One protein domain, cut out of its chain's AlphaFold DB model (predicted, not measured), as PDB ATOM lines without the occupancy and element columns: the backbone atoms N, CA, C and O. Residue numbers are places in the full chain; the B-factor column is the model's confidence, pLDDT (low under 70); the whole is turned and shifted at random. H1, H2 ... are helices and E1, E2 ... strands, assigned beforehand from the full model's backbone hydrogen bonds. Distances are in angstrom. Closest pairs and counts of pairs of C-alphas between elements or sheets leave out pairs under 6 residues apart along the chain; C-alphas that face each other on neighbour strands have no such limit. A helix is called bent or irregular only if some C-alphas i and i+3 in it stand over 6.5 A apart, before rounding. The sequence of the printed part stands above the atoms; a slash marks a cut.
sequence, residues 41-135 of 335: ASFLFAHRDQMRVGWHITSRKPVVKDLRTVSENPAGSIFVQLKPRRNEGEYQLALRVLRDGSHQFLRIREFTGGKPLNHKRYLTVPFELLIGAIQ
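Overview. This is residues 41 to 135 of the 335 residues of the protein "LysM domain-containing protein" of marine metagenome (UniProt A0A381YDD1). A strongly twisted sheet of four antiparallel strands, E1, E2, E5 and E6, meets the helix H2 at its E6 edge, where the last residues of H2, 107 to 112, graze it, and a second helix, H1, packs on H2 nearly at right angles to it and is not on the sheet. Between E2 and E5 the backbone runs out to a small separate hairpin, E3 and E4, far from the other named elements, and the short helix H3 grazes the sheet. The printed part has 95 residues with six named strands and three named helices, in the order E1 E2 E3 E4 E5 H1 H2 E6 H3, and its class is mixed, helices and strands. It is compact, with a radius of gyration of the C-alphas of 13.4 A and spans of 38 by 27 by 23 A.

Along the chain. E1, residues 41 to 45, begins at C-alpha 41 (180.601, 170.666, 144.083) and is 12.3 A long. E2, residues 49 to 55, is the longest strand at 19.5 A. E3, residues 63 to 65, and E4, residues 68 to 70, follow, then E5, residues 78 to 82, 13.4 A long. H1, residues 90 to 97, measures 10.6 A, and H2, residues 101 to 112, measures 15.8 A. E6, residues 123 to 126, is 9.9 A long, and H3, residues 132 to 135, ends at C-alpha 135 (183.412, 158.148, 141.580).

Arrangement. The sheet runs E1 E2 E5 E6, with E1 and E6 as edge strands, and its strands' lines turn by 83 degrees from edge to edge. E1 and E2 form a hairpin, with N 43 and O 51 at 3.0 A. E2 and E5 have N 81 and O 52 at 2.7 A, and E5 and E6 have N 123 and O 82 at 2.8 A. E3 and E4 form the other hairpin, with N 63 and O 70 at 3.2 A. H2 only grazes the sheet, with residues 107 to 112; its closest C-alphas to E6 are those of Phe 111 and Leu 123, 6.2 A apart. H1 is not on the sheet but touches H2, about perpendicular at 76 degrees, closest at the C-alphas of Leu 95 and Gly 101, 4.4 A. H3 only grazes the sheet with residues 133 to 135 and is close to, but not clearly touching, H1, with the C-alphas of Val 97 and Ile 134 7.2 A apart. Every O i to N i+4 pair is within hydrogen-bond range in H1; H2 has 3 of 8, beside 6 of 9 O i to N i+3 pairs, and H3 is too short for an i+4 pair. H2 is irregular, with C-alphas 103 and 106 7.8 A apart.

Size, cuts and confidence. The C-alphas of His 47 and Leu 67, 42.4 A apart, are the two farthest. The printed part has no cut and no long link. Mean pLDDT of the printed part is 82.9; residues 57 to 75 are under 70.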
ATOM      1  N   ALA A  41     180.763 171.142 142.719       87.69
ATOM      2  CA  ALA A  41     180.601 170.666 144.083       87.69
ATOM      3  C   ALA A  41     181.972 170.227 144.617       87.69
ATOM      4  O   ALA A  41     182.743 169.563 143.924       87.69
ATOM      5  N   SER A  42     182.326 170.646 145.831       90.38
ATOM      6  CA  SER A  42     183.598 170.268 146.456       90.38
ATOM      7  C   SER A  42     183.392 169.112 147.418       90.38
ATOM      8  O   SER A  42     182.448 169.126 148.203       90.38
ATOM      9  N   PHE A  43     184.328 168.168 147.426       90.38
ATOM     10  CA  PHE A  43     184.332 167.068 148.380       90.38
ATOM     11  C   PHE A  43     185.753 166.736 148.826       90.38
ATOM     12  O   PHE A  43     186.740 167.036 148.146       90.38
ATOM     13  N   LEU A  44     185.861 166.139 150.010       85.94
ATOM     14  CA  LEU A  44     187.121 165.607 150.506       85.94
ATOM     15  C   LEU A  44     187.186 164.133 150.148       85.94
ATOM     16  O   LEU A  44     186.589 163.296 150.820       85.94
ATOM     17  N   PHE A  45     187.962 163.810 149.122       85.50
ATOM     18  CA  PHE A  45     188.362 162.433 148.940       85.50
ATOM     19  C   PHE A  45     189.413 162.118 149.982       85.50
ATOM     20  O   PHE A  45     190.379 162.865 150.179       85.50
ATOM     21  N   ALA A  46     189.225 160.995 150.659       77.12
ATOM     22  CA  ALA A  46     190.245 160.518 151.553       77.12
ATOM     23  C   ALA A  46     190.629 161.569 152.637       77.12
ATOM     24  O   ALA A  46     191.803 161.670 152.994       77.12
ATOM     25  N   HIS A  47     189.657 162.334 153.171       78.19
ATOM     26  CA  HIS A  47     189.795 163.309 154.284       78.19
ATOM     27  C   HIS A  47     191.006 164.263 154.190       78.19
ATOM     28  O   HIS A  47     191.394 164.893 155.172       78.19
ATOM     29  N   ARG A  48     191.641 164.347 153.019       80.50
ATOM     30  CA  ARG A  48     192.954 164.965 152.804       80.50
ATOM     31  C   ARG A  48     193.058 165.539 151.398       80.50
ATOM     32  O   ARG A  48     193.636 166.608 151.223       80.50
ATOM     33  N   ASP A  49     192.485 164.860 150.405       86.06
ATOM     34  CA  ASP A  49     192.524 165.316 149.023       86.06
ATOM     35  C   ASP A  49     191.277 166.156 148.733       86.06
ATOM     36  O   ASP A  49     190.169 165.645 148.566       86.06
ATOM     37  N   GLN A  50     191.464 167.475 148.666       90.88
ATOM     38  CA  GLN A  50     190.416 168.368 148.192       90.88
ATOM     39  C   GLN A  50     190.175 168.118 146.702       90.88
ATOM     40  O   GLN A  50     191.062 168.340 145.869       90.88
ATOM     41  N   MET A  51     188.964 167.678 146.382       94.25
ATOM     42  CA  MET A  51     188.505 167.435 145.025       94.25
ATOM     43  C   MET A  51     187.275 168.279 144.718       94.25
ATOM     44  O   MET A  51     186.612 168.818 145.610       94.25
ATOM     45  N   ARG A  52     186.993 168.424 143.428       95.50
ATOM     46  CA  ARG A  52     185.786 169.083 142.937       95.50
ATOM     47  C   ARG A  52     185.178 168.233 141.846       95.50
ATOM     48  O   ARG A  52     185.915 167.767 140.988       95.50
ATOM     49  N   VAL A  53     183.875 168.039 141.863       94.62
ATOM     50  CA  VAL A  53     183.134 167.377 140.792       94.62
ATOM     51  C   VAL A  53     182.342 168.426 140.031       94.62
ATOM     52  O   VAL A  53     181.817 169.365 140.628       94.62
ATOM     53  N   GLY A  54     182.280 168.271 138.718       91.75
ATOM     54  CA  GLY A  54     181.433 169.076 137.851       91.75
ATOM     55  C   GLY A  54     180.981 168.270 136.648       91.75
ATOM     56  O   GLY A  54     181.315 167.091 136.507       91.75
ATOM     57  N   TRP A  55     180.241 168.927 135.766       88.00
ATOM     58  CA  TRP A  55     179.808 168.366 134.495       88.00
ATOM     59  C   TRP A  55     180.085 169.349 133.361       88.00
ATOM     60  O   TRP A  55     180.159 170.559 133.577       88.00
ATOM     61  N   HIS A  56     180.251 168.836 132.148       83.75
ATOM     62  CA  HIS A  56     180.384 169.662 130.956       83.75
ATOM     63  C   HIS A  56     179.010 170.097 130.446       83.75
ATOM     64  O   HIS A  56     178.186 169.255 130.095       83.75
ATOM     65  N   ILE A  57     178.777 171.410 130.378       69.44
ATOM     66  CA  ILE A  57     177.531 171.988 129.848       69.44
ATOM     67  C   ILE A  57     177.518 171.886 128.319       69.44
ATOM     68  O   ILE A  57     176.500 171.556 127.716       69.44
ATOM     69  N   THR A  58     178.669 172.116 127.686       63.94
ATOM     70  CA  THR A  58     178.831 172.061 126.231       63.94
ATOM     71  C   THR A  58     179.856 171.007 125.827       63.94
ATOM     72  O   THR A  58     180.803 170.708 126.556       63.94
ATOM     73  N   SER A  59     179.672 170.407 124.649       60.50
ATOM     74  CA  SER A  59     180.658 169.476 124.100       60.50
ATOM     75  C   SER A  59     181.857 170.256 123.576       60.50
ATOM     76  O   SER A  59     181.687 171.162 122.754       60.50
ATOM     77  N   ARG A  60     183.077 169.866 123.952       58.59
ATOM     78  CA  ARG A  60     184.275 170.399 123.284       58.59
ATOM     79  C   ARG A  60     184.425 169.802 121.885       58.59
ATOM     80  O   ARG A  60     184.024 168.659 121.640       58.59
ATOM     81  N   LYS A  61     185.012 170.591 120.970       50.34
ATOM     82  CA  LYS A  61     185.252 170.186 119.575       50.34
ATOM     83  C   LYS A  61     185.972 168.829 119.526       50.34
ATOM     84  O   LYS A  61     186.903 168.620 120.304       50.34
ATOM     85  N   PRO A  62     185.561 167.920 118.626       49.50
ATOM     86  CA  PRO A  62     186.224 166.636 118.464       49.50
ATOM     87  C   PRO A  62     187.682 166.850 118.056       49.50
ATOM     88  O   PRO A  62     187.969 167.608 117.127       49.50
ATOM     89  N   VAL A  63     188.595 166.168 118.744       50.41
ATOM     90  CA  VAL A  63     189.997 166.091 118.335       50.41
ATOM     91  C   VAL A  63     190.134 164.824 117.500       50.41
ATOM     92  O   VAL A  63     189.785 163.728 117.942       50.41
ATOM     93  N   VAL A  64     190.587 164.969 116.256       42.62
ATOM     94  CA  VAL A  64     190.892 163.815 115.403       42.62
ATOM     95  C   VAL A  64     192.252 163.284 115.827       42.62
ATOM     96  O   VAL A  64     193.268 163.951 115.639       42.62
ATOM     97  N   LYS A  65     192.269 162.076 116.388       44.84
ATOM     98  CA  LYS A  65     193.497 161.334 116.673       44.84
ATOM     99  C   LYS A  65     193.358 159.963 116.019       44.84
ATOM    100  O   LYS A  65     192.372 159.267 116.249       44.84
ATOM    101  N   ASP A  66     194.298 159.618 115.143       42.72
ATOM    102  CA  ASP A  66     194.405 158.294 114.516       42.72
ATOM    103  C   ASP A  66     193.102 157.786 113.856       42.72
ATOM    104  O   ASP A  66     192.614 156.697 114.157       42.72
ATOM    105  N   LEU A  67     192.513 158.594 112.957       43.59
ATOM    106  CA  LEU A  67     191.292 158.272 112.184       43.59
ATOM    107  C   LEU A  67     190.026 158.017 113.032       43.59
ATOM    108  O   LEU A  67     189.007 157.579 112.497       43.59
ATOM    109  N   ARG A  68     190.046 158.335 114.334       34.31
ATOM    110  CA  ARG A  68     188.867 158.337 115.208       34.31
ATOM    111  C   ARG A  68     188.580 159.757 115.694       34.31
ATOM    112  O   ARG A  68     189.445 160.430 116.251       34.31
ATOM    113  N   THR A  69     187.350 160.214 115.488       37.78
ATOM    114  CA  THR A  69     186.810 161.411 116.137       37.78
ATOM    115  C   THR A  69     186.424 161.046 117.567       37.78
ATOM    116  O   THR A  69     185.411 160.392 117.801       37.78
ATOM    117  N   VAL A  70     187.239 161.451 118.538       42.97
ATOM    118  CA  VAL A  70     186.894 161.344 119.960       42.97
ATOM    119  C   VAL A  70     186.610 162.762 120.445       42.97
ATOM    120  O   VAL A  70     187.479 163.632 120.400       42.97
ATOM    121  N   SER A  71     185.369 163.035 120.856       48.25
ATOM    122  CA  SER A  71     185.105 164.230 121.664       48.25
ATOM    123  C   SER A  71     185.762 163.994 123.019       48.25
ATOM    124  O   SER A  71     185.415 163.030 123.697       48.25
ATOM    125  N   GLU A  72     186.739 164.828 123.390       56.38
ATOM    126  CA  GLU A  72     187.443 164.679 124.672       56.38
ATOM    127  C   GLU A  72     186.485 164.796 125.863       56.38
ATOM    128  O   GLU A  72     186.748 164.200 126.898       56.38
ATOM    129  N   ASN A  73     185.374 165.525 125.700       64.69
ATOM    130  CA  ASN A  73     184.346 165.729 126.716       64.69
ATOM    131  C   ASN A  73     182.986 165.950 126.026       64.69
ATOM    132  O   ASN A  73     182.687 167.087 125.633       64.69
ATOM    133  N   PRO A  74     182.168 164.902 125.814       63.66
ATOM    134  CA  PRO A  74     180.816 165.094 125.303       63.66
ATOM    135  C   PRO A  74     180.002 165.927 126.304       63.66
ATOM    136  O   PRO A  74     180.226 165.837 127.514       63.66
ATOM    137  N   ALA A  75     179.060 166.736 125.812       66.50
ATOM    138  CA  ALA A  75     178.132 167.465 126.678       66.50
ATOM    139  C   ALA A  75     177.441 166.481 127.641       66.50
ATOM    140  O   ALA A  75     177.118 165.357 127.251       66.50
ATOM    141  N   GLY A  76     177.278 166.873 128.903       73.12
ATOM    142  CA  GLY A  76     176.730 166.011 129.954       73.12
ATOM    143  C   GLY A  76     177.707 164.960 130.503       73.12
ATOM    144  O   GLY A  76     177.281 164.007 131.148       73.12
ATOM    145  N   SER A  77     179.018 165.072 130.255       84.62
ATOM    146  CA  SER A  77     180.023 164.228 130.928       84.62
ATOM    147  C   SER A  77     180.428 164.798 132.287       84.62
ATOM    148  O   SER A  77     180.628 166.004 132.429       84.62
ATOM    149  N   ILE A  78     180.558 163.923 133.287       92.38
ATOM    150  CA  ILE A  78     181.029 164.274 134.632       92.38
ATOM    151  C   ILE A  78     182.561 164.263 134.626       92.38
ATOM    152  O   ILE A  78     183.191 163.430 133.971       92.38
ATOM    153  N   PHE A  79     183.179 165.149 135.395       93.75
ATOM    154  CA  PHE A  79     184.620 165.144 135.630       93.75
ATOM    155  C   PHE A  79     184.930 165.424 137.098       93.75
ATOM    156  O   PHE A  79     184.123 165.999 137.831       93.75
ATOM    157  N   VAL A  80     186.140 165.059 137.522       95.44
ATOM    158  CA  VAL A  80     186.674 165.440 138.831       95.44
ATOM    159  C   VAL A  80     187.961 166.224 138.650       95.44
ATOM    160  O   VAL A  80     188.867 165.825 137.923       95.44
ATOM    161  N   GLN A  81     188.054 167.347 139.345       95.81
ATOM    162  CA  GLN A  81     189.283 168.083 139.545       95.81
ATOM    163  C   GLN A  81     189.963 167.622 140.827       95.81
ATOM    164  O   GLN A  81     189.374 167.662 141.906       95.81
ATOM    165  N   LEU A  82     191.233 167.250 140.718       94.94
ATOM    166  CA  LEU A  82     192.060 166.831 141.847       94.94
ATOM    167  C   LEU A  82     193.462 167.428 141.760       94.94
ATOM    168  O   LEU A  82     193.899 167.850 140.691       94.94
ATOM    169  N   LYS A  83     194.177 167.467 142.884       93.88
ATOM    170  CA  LYS A  83     195.583 167.887 142.921       93.88
ATOM    171  C   LYS A  83     196.502 166.682 143.152       93.88
ATOM    172  O   LYS A  83     196.139 165.780 143.917       93.88
ATOM    173  N   PRO A  84     197.699 166.666 142.547       94.19
ATOM    174  CA  PRO A  84     198.757 165.758 142.958       94.19
ATOM    175  C   PRO A  84     199.195 166.099 144.382       94.19
ATOM    176  O   PRO A  84     199.194 167.269 144.778       94.19
ATOM    177  N   ARG A  85     199.610 165.098 145.150       92.06
ATOM    178  CA  ARG A  85     200.234 165.312 146.457       92.06
ATOM    179  C   ARG A  85     201.668 165.816 146.278       92.06
ATOM    180  O   ARG A  85     202.277 165.707 145.211       92.06
ATOM    181  N   ARG A  86     202.236 166.401 147.335       91.50
ATOM    182  CA  ARG A  86     203.649 166.807 147.329       91.50
ATOM    183  C   ARG A  86     204.522 165.564 147.118       91.50
ATOM    184  O   ARG A  86     204.345 164.582 147.827       91.50
ATOM    185  N   ASN A  87     205.462 165.642 146.176       90.81
ATOM    186  CA  ASN A  87     206.372 164.555 145.780       90.81
ATOM    187  C   ASN A  87     205.693 163.324 145.147       90.81
ATOM    188  O   ASN A  87     206.320 162.275 145.050       90.81
ATOM    189  N   GLU A  88     204.439 163.438 144.709       92.12
ATOM    190  CA  GLU A  88     203.748 162.351 144.017       92.12
ATOM    191  C   GLU A  88     204.130 162.317 142.531       92.12
ATOM    192  O   GLU A  88     203.968 163.307 141.813       92.12
ATOM    193  N   GLY A  89     204.642 161.173 142.072       93.19
ATOM    194  CA  GLY A  89     204.934 160.932 140.657       93.19
ATOM    195  C   GLY A  89     203.696 160.539 139.841       93.19
ATOM    196  O   GLY A  89     202.663 160.181 140.400       93.19
ATOM    197  N   GLU A  90     203.815 160.535 138.506       94.44
ATOM    198  CA  GLU A  90     202.725 160.155 137.578       94.44
ATOM    199  C   GLU A  90     202.145 158.774 137.903       94.44
ATOM    200  O   GLU A  90     200.929 158.611 137.982       94.44
ATOM    201  N   TYR A  91     203.020 157.802 138.166       93.94
ATOM    202  CA  TYR A  91     202.635 156.438 138.514       93.94
ATOM    203  C   TYR A  91     201.851 156.352 139.829       93.94
ATOM    204  O   TYR A  91     200.802 155.720 139.898       93.94
ATOM    205  N   GLN A  92     202.337 157.031 140.870       93.38
ATOM    206  CA  GLN A  92     201.690 157.049 142.183       93.38
ATOM    207  C   GLN A  92     200.337 157.758 142.126       93.38
ATOM    208  O   GLN A  92     199.358 157.258 142.678       93.38
ATOM    209  N   LEU A  93     200.270 158.884 141.406       94.31
ATOM    210  CA  LEU A  93     199.025 159.601 141.164       94.31
ATOM    211  C   LEU A  93     198.017 158.694 140.460       94.31
ATOM    212  O   LEU A  93     196.882 158.579 140.914       94.31
ATOM    213  N   ALA A  94     198.435 158.021 139.389       94.88
ATOM    214  CA  ALA A  94     197.580 157.115 138.639       94.88
ATOM    215  C   ALA A  94     197.071 155.954 139.499       94.88
ATOM    216  O   ALA A  94     195.872 155.704 139.501       94.88
ATOM    217  N   LEU A  95     197.936 155.305 140.287       91.94
ATOM    218  CA  LEU A  95     197.522 154.261 141.231       91.94
ATOM    219  C   LEU A  95     196.515 154.757 142.273       91.94
ATOM    220  O   LEU A  95     195.654 153.996 142.706       91.94
ATOM    221  N   ARG A  96     196.622 156.021 142.694       91.25
ATOM    222  CA  ARG A  96     195.709 156.605 143.678       91.25
ATOM    223  C   ARG A  96     194.344 156.950 143.090       91.25
ATOM    224  O   ARG A  96     193.364 156.882 143.826       91.25
ATOM    225  N   VAL A  97     194.278 157.389 141.830       93.25
ATOM    226  CA  VAL A  97     193.064 158.039 141.299       93.25
ATOM    227  C   VAL A  97     192.447 157.360 140.085       93.25
ATOM    228  O   VAL A  97     191.240 157.485 139.901       93.25
ATOM    229  N   LEU A  98     193.219 156.647 139.265       93.94
ATOM    230  CA  LEU A  98     192.743 156.058 138.014       93.94
ATOM    231  C   LEU A  98     192.382 154.583 138.175       93.94
ATOM    232  O   LEU A  98     193.099 153.809 138.811       93.94
ATOM    233  N   ARG A  99     191.305 154.169 137.504       90.12
ATOM    234  CA  ARG A  99     191.067 152.756 137.203       90.12
ATOM    235  C   ARG A  99     192.250 152.224 136.433       90.12
ATOM    236  O   ARG A  99     192.678 152.843 135.460       90.12
ATOM    237  N   ASP A 100     192.716 151.051 136.844       86.12
ATOM    238  CA  ASP A 100     193.827 150.385 136.172       86.12
ATOM    239  C   ASP A 100     195.063 151.305 136.061       86.12
ATOM    240  O   ASP A 100     195.744 151.385 135.037       86.12
ATOM    241  N   GLY A 101     195.310 152.076 137.129       87.94
ATOM    242  CA  GLY A 101     196.292 153.155 137.144       87.94
ATOM    243  C   GLY A 101     197.709 152.720 136.775       87.94
ATOM    244  O   GLY A 101     198.420 153.492 136.134       87.94
ATOM    245  N   SER A 102     198.104 151.482 137.084       86.81
ATOM    246  CA  SER A 102     199.418 150.947 136.709       86.81
ATOM    247  C   SER A 102     199.611 150.804 135.201       86.81
ATOM    248  O   SER A 102     200.720 151.010 134.716       86.81
ATOM    249  N   HIS A 103     198.548 150.546 134.436       87.31
ATOM    250  CA  HIS A 103     198.609 150.480 132.971       87.31
ATOM    251  C   HIS A 103     198.268 151.821 132.309       87.31
ATOM    252  O   HIS A 103     198.623 152.053 131.152       87.31
ATOM    253  N   GLN A 104     197.603 152.724 133.033       87.19
ATOM    254  CA  GLN A 104     197.116 153.998 132.499       87.19
ATOM    255  C   GLN A 104     197.913 155.223 132.958       87.19
ATOM    256  O   GLN A 104     197.552 156.338 132.593       87.19
ATOM    257  N   PHE A 105     199.009 155.067 133.707       90.88
ATOM    258  CA  PHE A 105     199.731 156.214 134.274       90.88
ATOM    259  C   PHE A 105     200.242 157.222 133.237       90.88
ATOM    260  O   PHE A 105     200.322 158.413 133.530       90.88
ATOM    261  N   LEU A 106     200.526 156.787 132.005       90.31
ATOM    262  CA  LEU A 106     200.913 157.691 130.918       90.31
ATOM    263  C   LEU A 106     199.790 158.665 130.527       90.31
ATOM    264  O   LEU A 106     200.090 159.770 130.072       90.31
ATOM    265  N   ARG A 107     198.515 158.321 130.773       89.81
ATOM    266  CA  ARG A 107     197.369 159.220 130.543       89.81
ATOM    267  C   ARG A 107     197.401 160.464 131.420       89.81
ATOM    268  O   ARG A 107     196.841 161.484 131.040       89.81
ATOM    269  N   ILE A 108     198.122 160.440 132.544       91.75
ATOM    270  CA  ILE A 108     198.334 161.642 133.362       91.75
ATOM    271  C   ILE A 108     198.912 162.791 132.520       91.75
ATOM    272  O   ILE A 108     198.536 163.944 132.723       91.75
ATOM    273  N   ARG A 109     199.755 162.486 131.521       89.94
ATOM    274  CA  ARG A 109     200.333 163.487 130.612       89.94
ATOM    275  C   ARG A 109     199.312 164.114 129.674       89.94
ATOM    276  O   ARG A 109     199.500 165.254 129.260       89.94
ATOM    277  N   GLU A 110     198.238 163.400 129.349       88.94
ATOM    278  CA  GLU A 110     197.125 163.940 128.566       88.94
ATOM    279  C   GLU A 110     196.424 165.036 129.384       88.94
ATOM    280  O   GLU A 110     196.207 166.139 128.887       88.94
ATOM    281  N   PHE A 111     196.206 164.798 130.682       88.31
ATOM    282  CA  PHE A 111     195.557 165.761 131.583       88.31
ATOM    283  C   PHE A 111     196.432 166.973 131.929       88.31
ATOM    284  O   PHE A 111     195.911 168.035 132.273       88.31
ATOM    285  N   THR A 112     197.760 166.846 131.854       87.62
ATOM    286  CA  THR A 112     198.682 167.975 132.067       87.62
ATOM    287  C   THR A 112     199.051 168.717 130.783       87.62
ATOM    288  O   THR A 112     199.755 169.732 130.851       87.62
ATOM    289  N   GLY A 113     198.626 168.225 129.613       85.38
ATOM    290  CA  GLY A 113     199.095 168.720 128.317       85.38
ATOM    291  C   GLY A 113     200.613 168.570 128.155       85.38
ATOM    292  O   GLY A 113     201.279 169.485 127.675       85.38
ATOM    293  N   GLY A 114     201.177 167.465 128.655       86.19
ATOM    294  CA  GLY A 114     202.609 167.157 128.625       86.19
ATOM    295  C   GLY A 114     203.467 167.927 129.635       86.19
ATOM    296  O   GLY A 114     204.680 167.730 129.681       86.19
ATOM    297  N   LYS A 115     202.876 168.800 130.460       89.62
ATOM    298  CA  LYS A 115     203.616 169.563 131.477       89.62
ATOM    299  C   LYS A 115     203.911 168.700 132.713       89.62
ATOM    300  O   LYS A 115     203.114 167.815 133.036       89.62
ATOM    301  N   PRO A 116     204.999 168.984 133.454       91.00
ATOM    302  CA  PRO A 116     205.284 168.303 134.713       91.00
ATOM    303  C   PRO A 116     204.150 168.452 135.735       91.00
ATOM    304  O   PRO A 116     203.495 169.498 135.804       91.00
ATOM    305  N   LEU A 117     203.962 167.425 136.570       93.38
ATOM    306  CA  LEU A 117     202.986 167.456 137.656       93.38
ATOM    307  C   LEU A 117     203.245 168.617 138.618       93.38
ATOM    308  O   LEU A 117     204.365 168.856 139.071       93.38
ATOM    309  N   ASN A 118     202.172 169.322 138.973       92.88
ATOM    310  CA  ASN A 118     202.217 170.448 139.891       92.88
ATOM    311  C   ASN A 118     201.178 170.267 141.002       92.88
ATOM    312  O   ASN A 118     199.987 170.463 140.778       92.88
ATOM    313  N   HIS A 119     201.649 169.975 142.217       93.38
ATOM    314  CA  HIS A 119     200.808 169.756 143.402       93.38
ATOM    315  C   HIS A 119     199.929 170.960 143.802       93.38
ATOM    316  O   HIS A 119     199.036 170.834 144.634       93.38
ATOM    317  N   LYS A 120     200.165 172.151 143.235       93.69
ATOM    318  CA  LYS A 120     199.367 173.357 143.505       93.69
ATOM    319  C   LYS A 120     198.207 173.542 142.523       93.69
ATOM    320  O   LYS A 120     197.317 174.346 142.802       93.69
ATOM    321  N   ARG A 121     198.199 172.832 141.390       91.88
ATOM    322  CA  ARG A 121     197.211 173.000 140.313       91.88
ATOM    323  C   ARG A 121     196.259 171.812 140.249       91.88
ATOM    324  O   ARG A 121     196.671 170.678 140.462       91.88
ATOM    325  N   TYR A 122     194.995 172.099 139.951       92.75
ATOM    326  CA  TYR A 122     194.013 171.061 139.666       92.75
ATOM    327  C   TYR A 122     194.283 170.445 138.292       92.75
ATOM    328  O   TYR A 122     194.571 171.164 137.335       92.75
ATOM    329  N   LEU A 123     194.167 169.124 138.217       92.94
ATOM    330  CA  LEU A 123     194.032 168.359 136.989       92.94
ATOM    331  C   LEU A 123     192.563 167.973 136.860       92.94
ATOM    332  O   LEU A 123     191.986 167.472 137.825       92.94
ATOM    333  N   THR A 124     191.983 168.192 135.685       93.00
ATOM    334  CA  THR A 124     190.646 167.697 135.346       93.00
ATOM    335  C   THR A 124     190.783 166.286 134.793       93.00
ATOM    336  O   THR A 124     191.477 166.081 133.801       93.00
ATOM    337  N   VAL A 125     190.134 165.324 135.441       93.56
ATOM    338  CA  VAL A 125     190.144 163.913 135.054       93.56
ATOM    339  C   VAL A 125     188.711 163.489 134.713       93.56
ATOM    340  O   VAL A 125     187.813 163.723 135.530       93.56
ATOM    341  N   PRO A 126     188.475 162.867 133.542       93.38
ATOM    342  CA  PRO A 126     187.166 162.325 133.190       93.38
ATOM    343  C   PRO A 126     186.665 161.331 134.239       93.38
ATOM    344  O   PRO A 126     187.430 160.477 134.703       93.38
ATOM    345  N   PHE A 127     185.385 161.430 134.608       94.06
ATOM    346  CA  PHE A 127     184.793 160.631 135.680       94.06
ATOM    347  C   PHE A 127     185.005 159.134 135.462       94.06
ATOM    348  O   PHE A 127     185.415 158.430 136.381       94.06
ATOM    349  N   GLU A 128     184.809 158.649 134.237       91.69
ATOM    350  CA  GLU A 128     184.870 157.234 133.865       91.69
ATOM    351  C   GLU A 128     186.258 156.616 134.072       91.69
ATOM    352  O   GLU A 128     186.368 155.404 134.260       91.69
ATOM    353  N   LEU A 129     187.313 157.436 134.076       93.38
ATOM    354  CA  LEU A 129     188.689 156.980 134.273       93.38
ATOM    355  C   LEU A 129     189.062 156.830 135.748       93.38
ATOM    356  O   LEU A 129     190.082 156.217 136.047       93.38
ATOM    357  N   LEU A 130     188.262 157.364 136.671       94.69
ATOM    358  CA  LEU A 130     188.568 157.365 138.099       94.69
ATOM    359  C   LEU A 130     188.181 156.054 138.782       94.69
ATOM    360  O   LEU A 130     187.175 155.425 138.428       94.69
ATOM    361  N   ILE A 131     188.941 155.663 139.808       93.12
ATOM    362  CA  ILE A 131     188.586 154.529 140.672       93.12
ATOM    363  C   ILE A 131     187.185 154.698 141.264       93.12
ATOM    364  O   ILE A 131     186.690 155.813 141.456       93.12
ATOM    365  N   GLY A 132     186.534 153.574 141.562       92.31
ATOM    366  CA  GLY A 132     185.147 153.564 142.018       92.31
ATOM    367  C   GLY A 132     184.931 154.373 143.299       92.31
ATOM    368  O   GLY A 132     183.960 155.117 143.374       92.31
ATOM    369  N   ALA A 133     185.880 154.345 144.237       90.81
ATOM    370  CA  ALA A 133     185.799 155.127 145.467       90.81
ATOM    371  C   ALA A 133     185.700 156.647 145.213       90.81
ATOM    372  O   ALA A 133     184.872 157.319 145.826       90.81
ATOM    373  N   ILE A 134     186.495 157.199 144.282       94.12
ATOM    374  CA  ILE A 134     186.406 158.625 143.909       94.12
ATOM    375  C   ILE A 134     185.082 158.897 143.205       94.12
ATOM    376  O   ILE A 134     184.429 159.891 143.505       94.12
ATOM    377  N   GLN A 135     184.684 158.016 142.283       95.62
ATOM    378  CA  GLN A 135     183.412 158.148 141.580       95.62
ATOM    379  C   GLN A 135     182.231 158.179 142.559       95.62
ATOM    380  O   GLN A 135     181.376 159.045 142.445       95.62
TER     381      GLN A 135